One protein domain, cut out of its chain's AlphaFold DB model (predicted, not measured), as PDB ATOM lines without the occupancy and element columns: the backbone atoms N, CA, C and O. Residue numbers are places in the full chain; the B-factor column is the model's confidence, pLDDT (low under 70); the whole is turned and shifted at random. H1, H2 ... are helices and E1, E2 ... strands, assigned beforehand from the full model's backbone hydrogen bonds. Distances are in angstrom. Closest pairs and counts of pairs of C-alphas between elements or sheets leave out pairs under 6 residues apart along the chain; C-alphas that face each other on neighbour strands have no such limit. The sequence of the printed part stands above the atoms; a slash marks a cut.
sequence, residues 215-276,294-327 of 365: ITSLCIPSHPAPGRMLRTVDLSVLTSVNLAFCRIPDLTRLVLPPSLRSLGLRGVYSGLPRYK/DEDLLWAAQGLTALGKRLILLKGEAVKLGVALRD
ATOM      1  N   ILE A 215      32.183  57.052 -50.926       72.12
ATOM      2  CA  ILE A 215      32.147  56.195 -52.107       72.12
ATOM      3  C   ILE A 215      33.545  55.607 -52.306       72.12
ATOM      4  O   ILE A 215      34.446  56.249 -52.842       72.12
ATOM      5  N   THR A 216      33.730  54.361 -51.876       84.62
ATOM      6  CA  THR A 216      34.994  53.630 -52.032       84.62
ATOM      7  C   THR A 216      35.137  52.994 -53.416       84.62
ATOM      8  O   THR A 216      36.255  52.646 -53.811       84.62
ATOM      9  N   SER A 217      34.038  52.859 -54.168       84.69
ATOM     10  CA  SER A 217      33.991  52.245 -55.497       84.69
ATOM     11  C   SER A 217      33.217  53.110 -56.491       84.69
ATOM     12  O   SER A 217      32.057  53.433 -56.269       84.69
ATOM     13  N   LEU A 218      33.850  53.455 -57.614       86.00
ATOM     14  CA  LEU A 218      33.257  54.245 -58.691       86.00
ATOM     15  C   LEU A 218      33.089  53.392 -59.952       86.00
ATOM     16  O   LEU A 218      34.067  53.065 -60.631       86.00
ATOM     17  N   CYS A 219      31.843  53.084 -60.305       84.06
ATOM     18  CA  CYS A 219      31.487  52.375 -61.532       84.06
ATOM     19  C   CYS A 219      30.839  53.327 -62.543       84.06
ATOM     20  O   CYS A 219      29.691  53.726 -62.382       84.06
ATOM     21  N   ILE A 220      31.559  53.665 -63.618       85.00
ATOM     22  CA  ILE A 220      31.071  54.573 -64.675       85.00
ATOM     23  C   ILE A 220      31.260  53.973 -66.073       85.00
ATOM     24  O   ILE A 220      32.001  54.517 -66.896       85.00
ATOM     25  N   PRO A 221      30.625  52.831 -66.377       84.12
ATOM     26  CA  PRO A 221      30.802  52.204 -67.672       84.12
ATOM     27  C   PRO A 221      30.295  53.104 -68.810       84.12
ATOM     28  O   PRO A 221      29.245  53.734 -68.713       84.12
ATOM     29  N   SER A 222      31.013  53.101 -69.934       83.38
ATOM     30  CA  SER A 222      30.659  53.813 -71.177       83.38
ATOM     31  C   SER A 222      30.630  55.345 -71.088       83.38
ATOM     32  O   SER A 222      30.076  56.000 -71.968       83.38
ATOM     33  N   HIS A 223      31.256  55.946 -70.071       85.19
ATOM     34  CA  HIS A 223      31.349  57.403 -69.979       85.19
ATOM     35  C   HIS A 223      32.168  57.986 -71.158       85.19
ATOM     36  O   HIS A 223      33.246  57.458 -71.476       85.19
ATOM     37  N   PRO A 224      31.715  59.074 -71.819       81.44
ATOM     38  CA  PRO A 224      32.379  59.611 -73.011       81.44
ATOM     39  C   PRO A 224      33.724  60.288 -72.715       81.44
ATOM     40  O   PRO A 224      34.600  60.302 -73.576       81.44
ATOM     41  N   ALA A 225      33.896  60.852 -71.515       86.00
ATOM     42  CA  ALA A 225      35.123  61.546 -71.114       86.00
ATOM     43  C   ALA A 225      35.426  61.413 -69.602       86.00
ATOM     44  O   ALA A 225      35.502  62.424 -68.899       86.00
ATOM     45  N   PRO A 226      35.624  60.192 -69.059       87.50
ATOM     46  CA  PRO A 226      35.762  59.981 -67.610       87.50
ATOM     47  C   PRO A 226      36.954  60.734 -67.006       87.50
ATOM     48  O   PRO A 226      36.923  61.107 -65.841       87.50
ATOM     49  N   GLY A 227      37.995  61.018 -67.797       87.56
ATOM     50  CA  GLY A 227      39.177  61.738 -67.321       87.56
ATOM     51  C   GLY A 227      38.901  63.176 -66.865       87.56
ATOM     52  O   GLY A 227      39.624  63.668 -66.007       87.56
ATOM     53  N   ARG A 228      37.877  63.857 -67.405       86.25
ATOM     54  CA  ARG A 228      37.477  65.193 -66.921       86.25
ATOM     55  C   ARG A 228      36.768  65.085 -65.580       86.25
ATOM     56  O   ARG A 228      37.140  65.774 -64.641       86.25
ATOM     57  N   MET A 229      35.817  64.162 -65.496       85.75
ATOM     58  CA  MET A 229      35.040  63.901 -64.294       85.75
ATOM     59  C   MET A 229      35.936  63.479 -63.120       85.75
ATOM     60  O   MET A 229      35.879  64.090 -62.058       85.75
ATOM     61  N   LEU A 230      36.848  62.522 -63.337       88.31
ATOM     62  CA  LEU A 230      37.780  62.039 -62.310       88.31
ATOM     63  C   LEU A 230      38.671  63.149 -61.733       88.31
ATOM     64  O   LEU A 230      39.016  63.091 -60.566       88.31
ATOM     65  N   ARG A 231      39.012  64.190 -62.504       87.50
ATOM     66  CA  ARG A 231      39.802  65.329 -61.993       87.50
ATOM     67  C   ARG A 231      39.027  66.244 -61.050       87.50
ATOM     68  O   ARG A 231      39.640  67.072 -60.390       87.50
ATOM     69  N   THR A 232      37.702  66.148 -61.056       83.75
ATOM     70  CA  THR A 232      36.814  67.024 -60.280       83.75
ATOM     71  C   THR A 232      36.226  66.351 -59.050       83.75
ATOM     72  O   THR A 232      35.691  67.037 -58.189       83.75
ATOM     73  N   VAL A 233      36.309  65.024 -58.975       81.81
ATOM     74  CA  VAL A 233      35.891  64.253 -57.804       81.81
ATOM     75  C   VAL A 233      37.073  64.187 -56.841       81.81
ATOM     76  O   VAL A 233      38.207  64.007 -57.281       81.81
ATOM     77  N   ASP A 234      36.826  64.329 -55.540       84.50
ATOM     78  CA  ASP A 234      37.848  64.024 -54.541       84.50
ATOM     79  C   ASP A 234      38.098  62.511 -54.538       84.50
ATOM     80  O   ASP A 234      37.267  61.712 -54.108       84.50
ATOM     81  N   LEU A 235      39.233  62.111 -55.107       84.06
ATOM     82  CA  LEU A 235      39.599  60.710 -55.280       84.06
ATOM     83  C   LEU A 235      40.369  60.145 -54.074       84.06
ATOM     84  O   LEU A 235      40.801  58.996 -54.130       84.06
ATOM     85  N   SER A 236      40.587  60.923 -53.008       87.25
ATOM     86  CA  SER A 236      41.429  60.523 -51.869       87.25
ATOM     87  C   SER A 236      40.989  59.200 -51.225       87.25
ATOM     88  O   SER A 236      41.833  58.365 -50.897       87.25
ATOM     89  N   VAL A 237      39.681  58.955 -51.150       86.19
ATOM     90  CA  VAL A 237      39.075  57.763 -50.527       86.19
ATOM     91  C   VAL A 237      38.813  56.609 -51.505       86.19
ATOM     92  O   VAL A 237      38.403  55.520 -51.104       86.19
ATOM     93  N   LEU A 238      39.045  56.816 -52.802       88.25
ATOM     94  CA  LEU A 238      38.566  55.903 -53.833       88.25
ATOM     95  C   LEU A 238      39.481  54.680 -53.989       88.25
ATOM     96  O   LEU A 238      40.615  54.770 -54.458       88.25
ATOM     97  N   THR A 239      38.961  53.504 -53.648       91.25
ATOM     98  CA  THR A 239      39.716  52.241 -53.673       91.25
ATOM     99  C   THR A 239      39.489  51.422 -54.941       91.25
ATOM    100  O   THR A 239      40.346  50.620 -55.315       91.25
ATOM    101  N   SER A 240      38.367  51.611 -55.633       91.31
ATOM    102  CA  SER A 240      38.009  50.850 -56.829       91.31
ATOM    103  C   SER A 240      37.425  51.762 -57.901       91.31
ATOM    104  O   SER A 240      36.562  52.589 -57.619       91.31
ATOM    105  N   VAL A 241      37.885  51.614 -59.143       93.06
ATOM    106  CA  VAL A 241      37.352  52.344 -60.299       93.06
ATOM    107  C   VAL A 241      37.100  51.372 -61.440       93.06
ATOM    108  O   VAL A 241      38.004  50.656 -61.863       93.06
ATOM    109  N   ASN A 242      35.899  51.391 -62.009       92.12
ATOM    110  CA  ASN A 242      35.558  50.636 -63.208       92.12
ATOM    111  C   ASN A 242      35.228  51.587 -64.368       92.12
ATOM    112  O   ASN A 242      34.187  52.245 -64.374       92.12
ATOM    113  N   LEU A 243      36.120  51.633 -65.363       93.06
ATOM    114  CA  LEU A 243      36.007  52.436 -66.588       93.06
ATOM    115  C   LEU A 243      35.674  51.569 -67.810       93.06
ATOM    116  O   LEU A 243      36.104  51.874 -68.924       93.06
ATOM    117  N   ALA A 244      34.961  50.458 -67.625       89.75
ATOM    118  CA  ALA A 244      34.612  49.574 -68.728       89.75
ATOM    119  C   ALA A 244      33.900  50.327 -69.869       89.75
ATOM    120  O   ALA A 244      32.964  51.084 -69.646       89.75
ATOM    121  N   PHE A 245      34.334  50.097 -71.105       87.38
ATOM    122  CA  PHE A 245      33.780  50.648 -72.343       87.38
ATOM    123  C   PHE A 245      33.856  52.175 -72.470       87.38
ATOM    124  O   PHE A 245      33.279  52.750 -73.391       87.38
ATOM    125  N   CYS A 246      34.595  52.846 -71.586       89.31
ATOM    126  CA  CYS A 246      34.808  54.284 -71.676       89.31
ATOM    127  C   CYS A 246      35.688  54.659 -72.872       89.31
ATOM    128  O   CYS A 246      36.577  53.909 -73.288       89.31
ATOM    129  N   ARG A 247      35.489  55.874 -73.391       88.06
ATOM    130  CA  ARG A 247      36.386  56.481 -74.382       88.06
ATOM    131  C   ARG A 247      37.406  57.354 -73.655       88.06
ATOM    132  O   ARG A 247      37.063  58.396 -73.106       88.06
ATOM    133  N   ILE A 248      38.662  56.917 -73.619       90.31
ATOM    134  CA  ILE A 248      39.750  57.633 -72.942       90.31
ATOM    135  C   ILE A 248      40.801  57.974 -73.997       90.31
ATOM    136  O   ILE A 248      41.620  57.118 -74.309       90.31
ATOM    137  N   PRO A 249      40.798  59.192 -74.577       85.06
ATOM    138  CA  PRO A 249      41.695  59.546 -75.681       85.06
ATOM    139  C   PRO A 249      43.171  59.356 -75.338       85.06
ATOM    140  O   PRO A 249      43.951  58.954 -76.192       85.06
ATOM    141  N   ASP A 250      43.530  59.587 -74.078       87.56
ATOM    142  CA  ASP A 250      44.888  59.429 -73.590       87.56
ATOM    143  C   ASP A 250      44.877  58.772 -72.204       87.56
ATOM    144  O   ASP A 250      44.666  59.426 -71.178       87.56
ATOM    145  N   LEU A 251      45.105  57.456 -72.183       85.94
ATOM    146  CA  LEU A 251      45.232  56.666 -70.956       85.94
ATOM    147  C   LEU A 251      46.389  57.152 -70.071       85.94
ATOM    148  O   LEU A 251      46.327  57.011 -68.852       85.94
ATOM    149  N   THR A 252      47.417  57.781 -70.648       84.88
ATOM    150  CA  THR A 252      48.548  58.318 -69.879       84.88
ATOM    151  C   THR A 252      48.196  59.610 -69.142       84.88
ATOM    152  O   THR A 252      48.884  59.990 -68.198       84.88
ATOM    153  N   ARG A 253      47.101  60.286 -69.507       85.88
ATOM    154  CA  ARG A 253      46.593  61.474 -68.794       85.88
ATOM    155  C   ARG A 253      45.585  61.145 -67.700       85.88
ATOM    156  O   ARG A 253      45.087  62.073 -67.050       85.88
ATOM    157  N   LEU A 254      45.260  59.867 -67.528       87.56
ATOM    158  CA  LEU A 254      44.395  59.404 -66.457       87.56
ATOM    159  C   LEU A 254      45.156  59.537 -65.132       87.56
ATOM    160  O   LEU A 254      46.148  58.848 -64.901       87.56
ATOM    161  N   VAL A 255      44.715  60.472 -64.293       88.62
ATOM    162  CA  VAL A 255      45.237  60.642 -62.934       88.62
ATOM    163  C   VAL A 255      44.425  59.715 -62.042       88.62
ATOM    164  O   VAL A 255      43.215  59.889 -61.916       88.62
ATOM    165  N   LEU A 256      45.084  58.696 -61.501       89.31
ATOM    166  CA  LEU A 256      44.490  57.744 -60.569       89.31
ATOM    167  C   LEU A 256      44.904  58.116 -59.143       89.31
ATOM    168  O   LEU A 256      46.035  58.575 -58.953       89.31
ATOM    169  N   PRO A 257      44.026  57.928 -58.147       88.62
ATOM    170  CA  PRO A 257      44.374  58.227 -56.771       88.62
ATOM    171  C   PRO A 257      45.392  57.217 -56.231       88.62
ATOM    172  O   PRO A 257      45.385  56.053 -56.642       88.62
ATOM    173  N   PRO A 258      46.250  57.620 -55.280       87.44
ATOM    174  CA  PRO A 258      47.222  56.718 -54.662       87.44
ATOM    175  C   PRO A 258      46.560  55.614 -53.817       87.44
ATOM    176  O   PRO A 258      47.165  54.569 -53.577       87.44
ATOM    177  N   SER A 259      45.316  55.826 -53.376       88.69
ATOM    178  CA  SER A 259      44.503  54.860 -52.628       88.69
ATOM    179  C   SER A 259      43.868  53.775 -53.506       88.69
ATOM    180  O   SER A 259      43.324  52.807 -52.966       88.69
ATOM    181  N   LEU A 260      43.973  53.877 -54.839       91.06
ATOM    182  CA  LEU A 260      43.351  52.935 -55.763       91.06
ATOM    183  C   LEU A 260      43.943  51.524 -55.619       91.06
ATOM    184  O   LEU A 260      45.132  51.295 -55.835       91.06
ATOM    185  N   ARG A 261      43.083  50.554 -55.309       90.81
ATOM    186  CA  ARG A 261      43.411  49.125 -55.181       90.81
ATOM    187  C   ARG A 261      42.967  48.306 -56.391       90.81
ATOM    188  O   ARG A 261      43.577  47.282 -56.692       90.81
ATOM    189  N   SER A 262      41.901  48.737 -57.065       90.56
ATOM    190  CA  SER A 262      41.283  48.026 -58.186       90.56
ATOM    191  C   SER A 262      40.971  48.975 -59.341       90.56
ATOM    192  O   SER A 262      40.380  50.037 -59.140       90.56
ATOM    193  N   LEU A 263      41.352  48.583 -60.561       93.12
ATOM    194  CA  LEU A 263      41.041  49.311 -61.789       93.12
ATOM    195  C   LEU A 263      40.495  48.355 -62.858       93.12
ATOM    196  O   LEU A 263      41.214  47.495 -63.370       93.12
ATOM    197  N   GLY A 264      39.230  48.537 -63.232       91.88
ATOM    198  CA  GLY A 264      38.581  47.827 -64.330       91.88
ATOM    199  C   GLY A 264      38.702  48.596 -65.645       91.88
ATOM    200  O   GLY A 264      38.072  49.637 -65.810       91.88
ATOM    201  N   LEU A 265      39.470  48.071 -66.604       90.38
ATOM    202  CA  LEU A 265      39.620  48.634 -67.958       90.38
ATOM    203  C   LEU A 265      39.134  47.636 -69.015       90.38
ATOM    204  O   LEU A 265      39.899  47.159 -69.852       90.38
ATOM    205  N   ARG A 266      37.852  47.271 -68.984       88.12
ATOM    206  CA  ARG A 266      37.294  46.356 -69.990       88.12
ATOM    207  C   ARG A 266      36.853  47.128 -71.229       88.12
ATOM    208  O   ARG A 266      35.934  47.919 -71.128       88.12
ATOM    209  N   GLY A 267      37.440  46.871 -72.397       85.31
ATOM    210  CA  GLY A 267      36.966  47.458 -73.663       85.31
ATOM    211  C   GLY A 267      37.102  48.982 -73.752       85.31
ATOM    212  O   GLY A 267      36.277  49.627 -74.387       85.31
ATOM    213  N   VAL A 268      38.102  49.560 -73.082       85.06
ATOM    214  CA  VAL A 268      38.381  51.000 -73.141       85.06
ATOM    215  C   VAL A 268      38.900  51.372 -74.526       85.06
ATOM    216  O   VAL A 268      39.829  50.746 -75.031       85.06
ATOM    217  N   TYR A 269      38.326  52.413 -75.122       82.75
ATOM    218  CA  TYR A 269      38.741  52.909 -76.430       82.75
ATOM    219  C   TYR A 269      39.715  54.070 -76.249       82.75
ATOM    220  O   TYR A 269      39.320  55.143 -75.783       82.75
ATOM    221  N   SER A 270      40.977  53.880 -76.642       76.75
ATOM    222  CA  SER A 270      41.895  55.000 -76.832       76.75
ATOM    223  C   SER A 270      41.411  55.802 -78.031       76.75
ATOM    224  O   SER A 270      41.466  55.320 -79.158       76.75
ATOM    225  N   GLY A 271      40.860  56.984 -77.771       60.75
ATOM    226  CA  GLY A 271      40.250  57.907 -78.734       60.75
ATOM    227  C   GLY A 271      41.196  58.501 -79.781       60.75
ATOM    228  O   GLY A 271      41.065  59.678 -80.108       60.75
ATOM    229  N   LEU A 272      42.100  57.701 -80.349       54.44
ATOM    230  CA  LEU A 272      42.559  57.975 -81.700       54.44
ATOM    231  C   LEU A 272      41.299  58.076 -82.564       54.44
ATOM    232  O   LEU A 272      40.434  57.192 -82.484       54.44
ATOM    233  N   PRO A 273      41.118  59.179 -83.309       48.78
ATOM    234  CA  PRO A 273      39.984  59.290 -84.199       48.78
ATOM    235  C   PRO A 273      40.008  58.038 -85.066       48.78
ATOM    236  O   PRO A 273      40.998  57.770 -85.747       48.78
ATOM    237  N   ARG A 274      38.913  57.271 -85.047       47.50
ATOM    238  CA  ARG A 274      38.550  56.474 -86.213       47.50
ATOM    239  C   ARG A 274      38.474  57.500 -87.324       47.50
ATOM    240  O   ARG A 274      37.447  58.165 -87.457       47.50
ATOM    241  N   TYR A 275      39.583  57.739 -88.019       36.97
ATOM    242  CA  TYR A 275      39.576  58.597 -89.178       36.97
ATOM    243  C   TYR A 275      38.459  58.030 -90.033       36.97
ATOM    244  O   TYR A 275      38.488  56.864 -90.434       36.97
ATOM    245  N   LYS A 276      37.422  58.844 -90.221       42.50
ATOM    246  CA  LYS A 276      36.386  58.632 -91.212       42.50
ATOM    247  C   LYS A 276      37.106  58.800 -92.550       42.50
ATOM    248  O   LYS A 276      36.969  59.813 -93.219       42.50
ATOM    249  N   ASP A 294      45.082  45.135 -86.362       59.44
ATOM    250  CA  ASP A 294      46.327  44.802 -85.664       59.44
ATOM    251  C   ASP A 294      47.023  46.057 -85.097       59.44
ATOM    252  O   ASP A 294      47.568  46.014 -83.993       59.44
ATOM    253  N   GLU A 295      46.965  47.197 -85.797       56.62
ATOM    254  CA  GLU A 295      47.532  48.470 -85.320       56.62
ATOM    255  C   GLU A 295      46.755  49.050 -84.127       56.62
ATOM    256  O   GLU A 295      47.368  49.470 -83.142       56.62
ATOM    257  N   ASP A 296      45.418  49.005 -84.163       55.66
ATOM    258  CA  ASP A 296      44.566  49.430 -83.040       55.66
ATOM    259  C   ASP A 296      44.834  48.584 -81.779       55.66
ATOM    260  O   ASP A 296      44.908  49.111 -80.664       55.66
ATOM    261  N   LEU A 297      45.041  47.272 -81.948       62.66
ATOM    262  CA  LEU A 297      45.419  46.362 -80.861       62.66
ATOM    263  C   LEU A 297      46.815  46.677 -80.303       62.66
ATOM    264  O   LEU A 297      47.007  46.638 -79.085       62.66
ATOM    265  N   LEU A 298      47.777  47.020 -81.163       63.41
ATOM    266  CA  LEU A 298      49.141  47.352 -80.749       63.41
ATOM    267  C   LEU A 298      49.182  48.631 -79.898       63.41
ATOM    268  O   LEU A 298      49.850  48.666 -78.863       63.41
ATOM    269  N   TRP A 299      48.438  49.669 -80.287       61.06
ATOM    270  CA  TRP A 299      48.346  50.916 -79.520       61.06
ATOM    271  C   TRP A 299      47.617  50.730 -78.191       61.06
ATOM    272  O   TRP A 299      48.077  51.242 -77.166       61.06
ATOM    273  N   ALA A 300      46.535  49.942 -78.170       60.94
ATOM    274  CA  ALA A 300      45.875  49.558 -76.926       60.94
ATOM    275  C   ALA A 300      46.845  48.813 -75.992       60.94
ATOM    276  O   ALA A 300      46.920  49.127 -74.801       60.94
ATOM    277  N   ALA A 301      47.652  47.892 -76.529       64.31
ATOM    278  CA  ALA A 301      48.671  47.173 -75.771       64.31
ATOM    279  C   ALA A 301      49.772  48.105 -75.233       64.31
ATOM    280  O   ALA A 301      50.172  47.973 -74.076       64.31
ATOM    281  N   GLN A 302      50.236  49.087 -76.014       67.69
ATOM    282  CA  GLN A 302      51.232  50.069 -75.564       67.69
ATOM    283  C   GLN A 302      50.683  51.003 -74.479       67.69
ATOM    284  O   GLN A 302      51.357  51.225 -73.471       67.69
ATOM    285  N   GLY A 303      49.453  51.500 -74.639       65.81
ATOM    286  CA  GLY A 303      48.773  52.318 -73.633       65.81
ATOM    287  C   GLY A 303      48.565  51.557 -72.322       65.81
ATOM    288  O   GLY A 303      48.892  52.070 -71.252       65.81
ATOM    289  N   LEU A 304      48.112  50.301 -72.403       67.50
ATOM    290  CA  LEU A 304      47.989  49.408 -71.247       67.50
ATOM    291  C   LEU A 304      49.347  49.091 -70.615       67.50
ATOM    292  O   LEU A 304      49.444  49.039 -69.395       67.50
ATOM    293  N   THR A 305      50.408  48.942 -71.410       69.12
ATOM    294  CA  THR A 305      51.768  48.712 -70.898       69.12
ATOM    295  C   THR A 305      52.306  49.943 -70.170       69.12
ATOM    296  O   THR A 305      52.893  49.815 -69.098       69.12
ATOM    297  N   ALA A 306      52.101  51.147 -70.710       64.56
ATOM    298  CA  ALA A 306      52.502  52.394 -70.061       64.56
ATOM    299  C   ALA A 306      51.726  52.629 -68.756       64.56
ATOM    300  O   ALA A 306      52.311  53.024 -67.744       64.56
ATOM    301  N   LEU A 307      50.423  52.336 -68.759       67.06
ATOM    302  CA  LEU A 307      49.573  52.427 -67.576       67.06
ATOM    303  C   LEU A 307      49.948  51.355 -66.544       67.06
ATOM    304  O   LEU A 307      50.086  51.671 -65.368       67.06
ATOM    305  N   GLY A 308      50.230  50.128 -66.983       67.44
ATOM    306  CA  GLY A 308      50.753  49.048 -66.149       67.44
ATOM    307  C   GLY A 308      52.079  49.424 -65.489       67.44
ATOM    308  O   GLY A 308      52.211  49.297 -64.278       67.44
ATOM    309  N   LYS A 309      53.031  49.996 -66.241       64.31
ATOM    310  CA  LYS A 309      54.295  50.517 -65.688       64.31
ATOM    311  C   LYS A 309      54.058  51.601 -64.637       64.31
ATOM    312  O   LYS A 309      54.710  51.582 -63.600       64.31
ATOM    313  N   ARG A 310      53.119  52.524 -64.866       59.75
ATOM    314  CA  ARG A 310      52.763  53.556 -63.878       59.75
ATOM    315  C   ARG A 310      52.078  52.988 -62.639       59.75
ATOM    316  O   ARG A 310      52.404  53.425 -61.546       59.75
ATOM    317  N   LEU A 311      51.184  52.015 -62.789       58.28
ATOM    318  CA  LEU A 311      50.547  51.335 -61.658       58.28
ATOM    319  C   LEU A 311      51.568  50.559 -60.819       58.28
ATOM    320  O   LEU A 311      51.507  50.617 -59.597       58.28
ATOM    321  N   ILE A 312      52.546  49.912 -61.461       58.97
ATOM    322  CA  ILE A 312      53.666  49.247 -60.776       58.97
ATOM    323  C   ILE A 312      54.538  50.271 -60.031       58.97
ATOM    324  O   ILE A 312      54.966  50.015 -58.911       58.97
ATOM    325  N   LEU A 313      54.782  51.447 -60.621       51.78
ATOM    326  CA  LEU A 313      55.550  52.518 -59.973       51.78
ATOM    327  C   LEU A 313      54.798  53.181 -58.810       51.78
ATOM    328  O   LEU A 313      55.439  53.709 -57.906       51.78
ATOM    329  N   LEU A 314      53.463  53.161 -58.820       50.81
ATOM    330  CA  LEU A 314      52.645  53.748 -57.762       50.81
ATOM    331  C   LEU A 314      52.597  52.885 -56.491       50.81
ATOM    332  O   LEU A 314      52.373  53.450 -55.424       50.81
ATOM    333  N   LYS A 315      52.843  51.564 -56.551       46.91
ATOM    334  CA  LYS A 315      52.865  50.705 -55.352       46.91
ATOM    335  C   LYS A 315      53.731  49.447 -55.491       46.91
ATOM    336  O   LYS A 315      53.526  48.629 -56.379       46.91
ATOM    337  N   GLY A 316      54.580  49.213 -54.485       45.31
ATOM    338  CA  GLY A 316      55.188  47.908 -54.177       45.31
ATOM    339  C   GLY A 316      54.220  46.882 -53.558       45.31
ATOM    340  O   GLY A 316      54.667  45.871 -53.029       45.31
ATOM    341  N   GLU A 317      52.906  47.127 -53.613       43.34
ATOM    342  CA  GLU A 317      51.844  46.228 -53.144       43.34
ATOM    343  C   GLU A 317      50.898  45.885 -54.305       43.34
ATOM    344  O   GLU A 317      50.552  46.740 -55.120       43.34
ATOM    345  N   ALA A 318      50.484  44.619 -54.382       46.94
ATOM    346  CA  ALA A 318      49.804  44.031 -55.534       46.94
ATOM    347  C   ALA A 318      48.434  44.674 -55.852       46.94
ATOM    348  O   ALA A 318      47.437  44.422 -55.176       46.94
ATOM    349  N   VAL A 319      48.365  45.438 -56.945       49.78
ATOM    350  CA  VAL A 319      47.109  45.870 -57.584       49.78
ATOM    351  C   VAL A 319      46.552  44.715 -58.424       49.78
ATOM    352  O   VAL A 319      47.251  44.176 -59.284       49.78
ATOM    353  N   LYS A 320      45.283  44.333 -58.217       52.88
ATOM    354  CA  LYS A 320      44.609  43.336 -59.070       52.88
ATOM    355  C   LYS A 320      44.156  44.002 -60.371       52.88
ATOM    356  O   LYS A 320      43.158  44.717 -60.399       52.88
ATOM    357  N   LEU A 321      44.885  43.748 -61.454       46.28
ATOM    358  CA  LEU A 321      44.507  44.161 -62.807       46.28
ATOM    359  C   LEU A 321      43.628  43.082 -63.453       46.28
ATOM    360  O   LEU A 321      44.108  42.019 -63.837       46.28
ATOM    361  N   GLY A 322      42.329  43.359 -63.579       44.19
ATOM    362  CA  GLY A 322      41.405  42.537 -64.359       44.19
ATOM    363  C   GLY A 322      41.357  43.014 -65.809       44.19
ATOM    364  O   GLY A 322      40.550  43.881 -66.141       44.19
ATOM    365  N   VAL A 323      42.210  42.467 -66.680       43.31
ATOM    366  CA  VAL A 323      42.171  42.742 -68.128       43.31
ATOM    367  C   VAL A 323      41.582  41.532 -68.846       43.31
ATOM    368  O   VAL A 323      42.218  40.489 -68.937       43.31
ATOM    369  N   ALA A 324      40.364  41.671 -69.369       36.53
ATOM    370  CA  ALA A 324      39.764  40.687 -70.266       36.53
ATOM    371  C   ALA A 324      39.882  41.197 -71.709       36.53
ATOM    372  O   ALA A 324      39.067  42.012 -72.151       36.53
ATOM    373  N   LEU A 325      40.915  40.746 -72.427       34.25
ATOM    374  CA  LEU A 325      41.015  40.915 -73.879       34.25
ATOM    375  C   LEU A 325      40.063  39.912 -74.542       34.25
ATOM    376  O   LEU A 325      40.005  38.746 -74.160       34.25
ATOM    377  N   ARG A 326      39.254  40.384 -75.490       32.94
ATOM    378  CA  ARG A 326      38.331  39.537 -76.247       32.94
ATOM    379  C   ARG A 326      39.103  38.970 -77.440       32.94
ATOM    380  O   ARG A 326      39.390  39.724 -78.364       32.94
ATOM    381  N   ASP A 327      39.407  37.676 -77.427       30.75
ATOM    382  CA  ASP A 327      39.884  36.975 -78.620       30.75
ATOM    383  C   ASP A 327      38.732  36.870 -79.627       30.75
ATOM    384  O   ASP A 327      37.651  36.355 -79.325       30.75
TER     385      ASP A 327
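AT A GLANCE: This is residues 215 to 276 and 294 to 327 of the 365 residues of an uncharacterized protein of Trichosporon asahii var. asahii (strain ATCC 90039 / CBS 2479 / JCM 2466 / KCTC 7840 / NBRC 103889/ NCYC 2677 / UAMH 7654) (UniProt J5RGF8). Little here is regular structure: the chain winds in stacked turns, with parallel strands E1, E2, E3 and E4 side by side as one wall and H1, loop 243 to 261 and H2 opposite. The printed part has 96 residues, 38 in two named helices and four named strands, ordered E1 H1 E2 E3 H2 E4; the class is mixed. It is compact, radius of gyration of the C-alphas 13.2 A, spanning 40 by 27 by 22 A.

HOW THE PARTS SIT: Look first at the sheet: E1, residues 217 to 219, E2, 240 to 242, E3, 262 to 264, and E4, 320 to 322. N 218 and O 240, then N 264 and O 241, are each 2.8 A apart, within hydrogen-bond range; E3 and E4 have no such pair. H1, residues 226 to 230, and H2, 294 to 314, are not on the sheet; in both, every O i to N i+4 pair is within range. E1, H1, E2 form a strand-helix-strand unit, parallel neighbours with a helix between, its crossover right-handed.

IN THESE COORDINATES: Find E1's start, C-alpha 217, at (33.991, 52.245, -55.497). H2 runs 30.0 A from C-alpha 294 at (46.327, 44.802, -85.664).

THE WHOLE: Residues 277 to 293 are not printed; C-alphas 276 and 294 are 17.9 A apart. The E2 to E3 link is long. In this model, pLDDT is under 70 at 271 to 276 and 294 to 327.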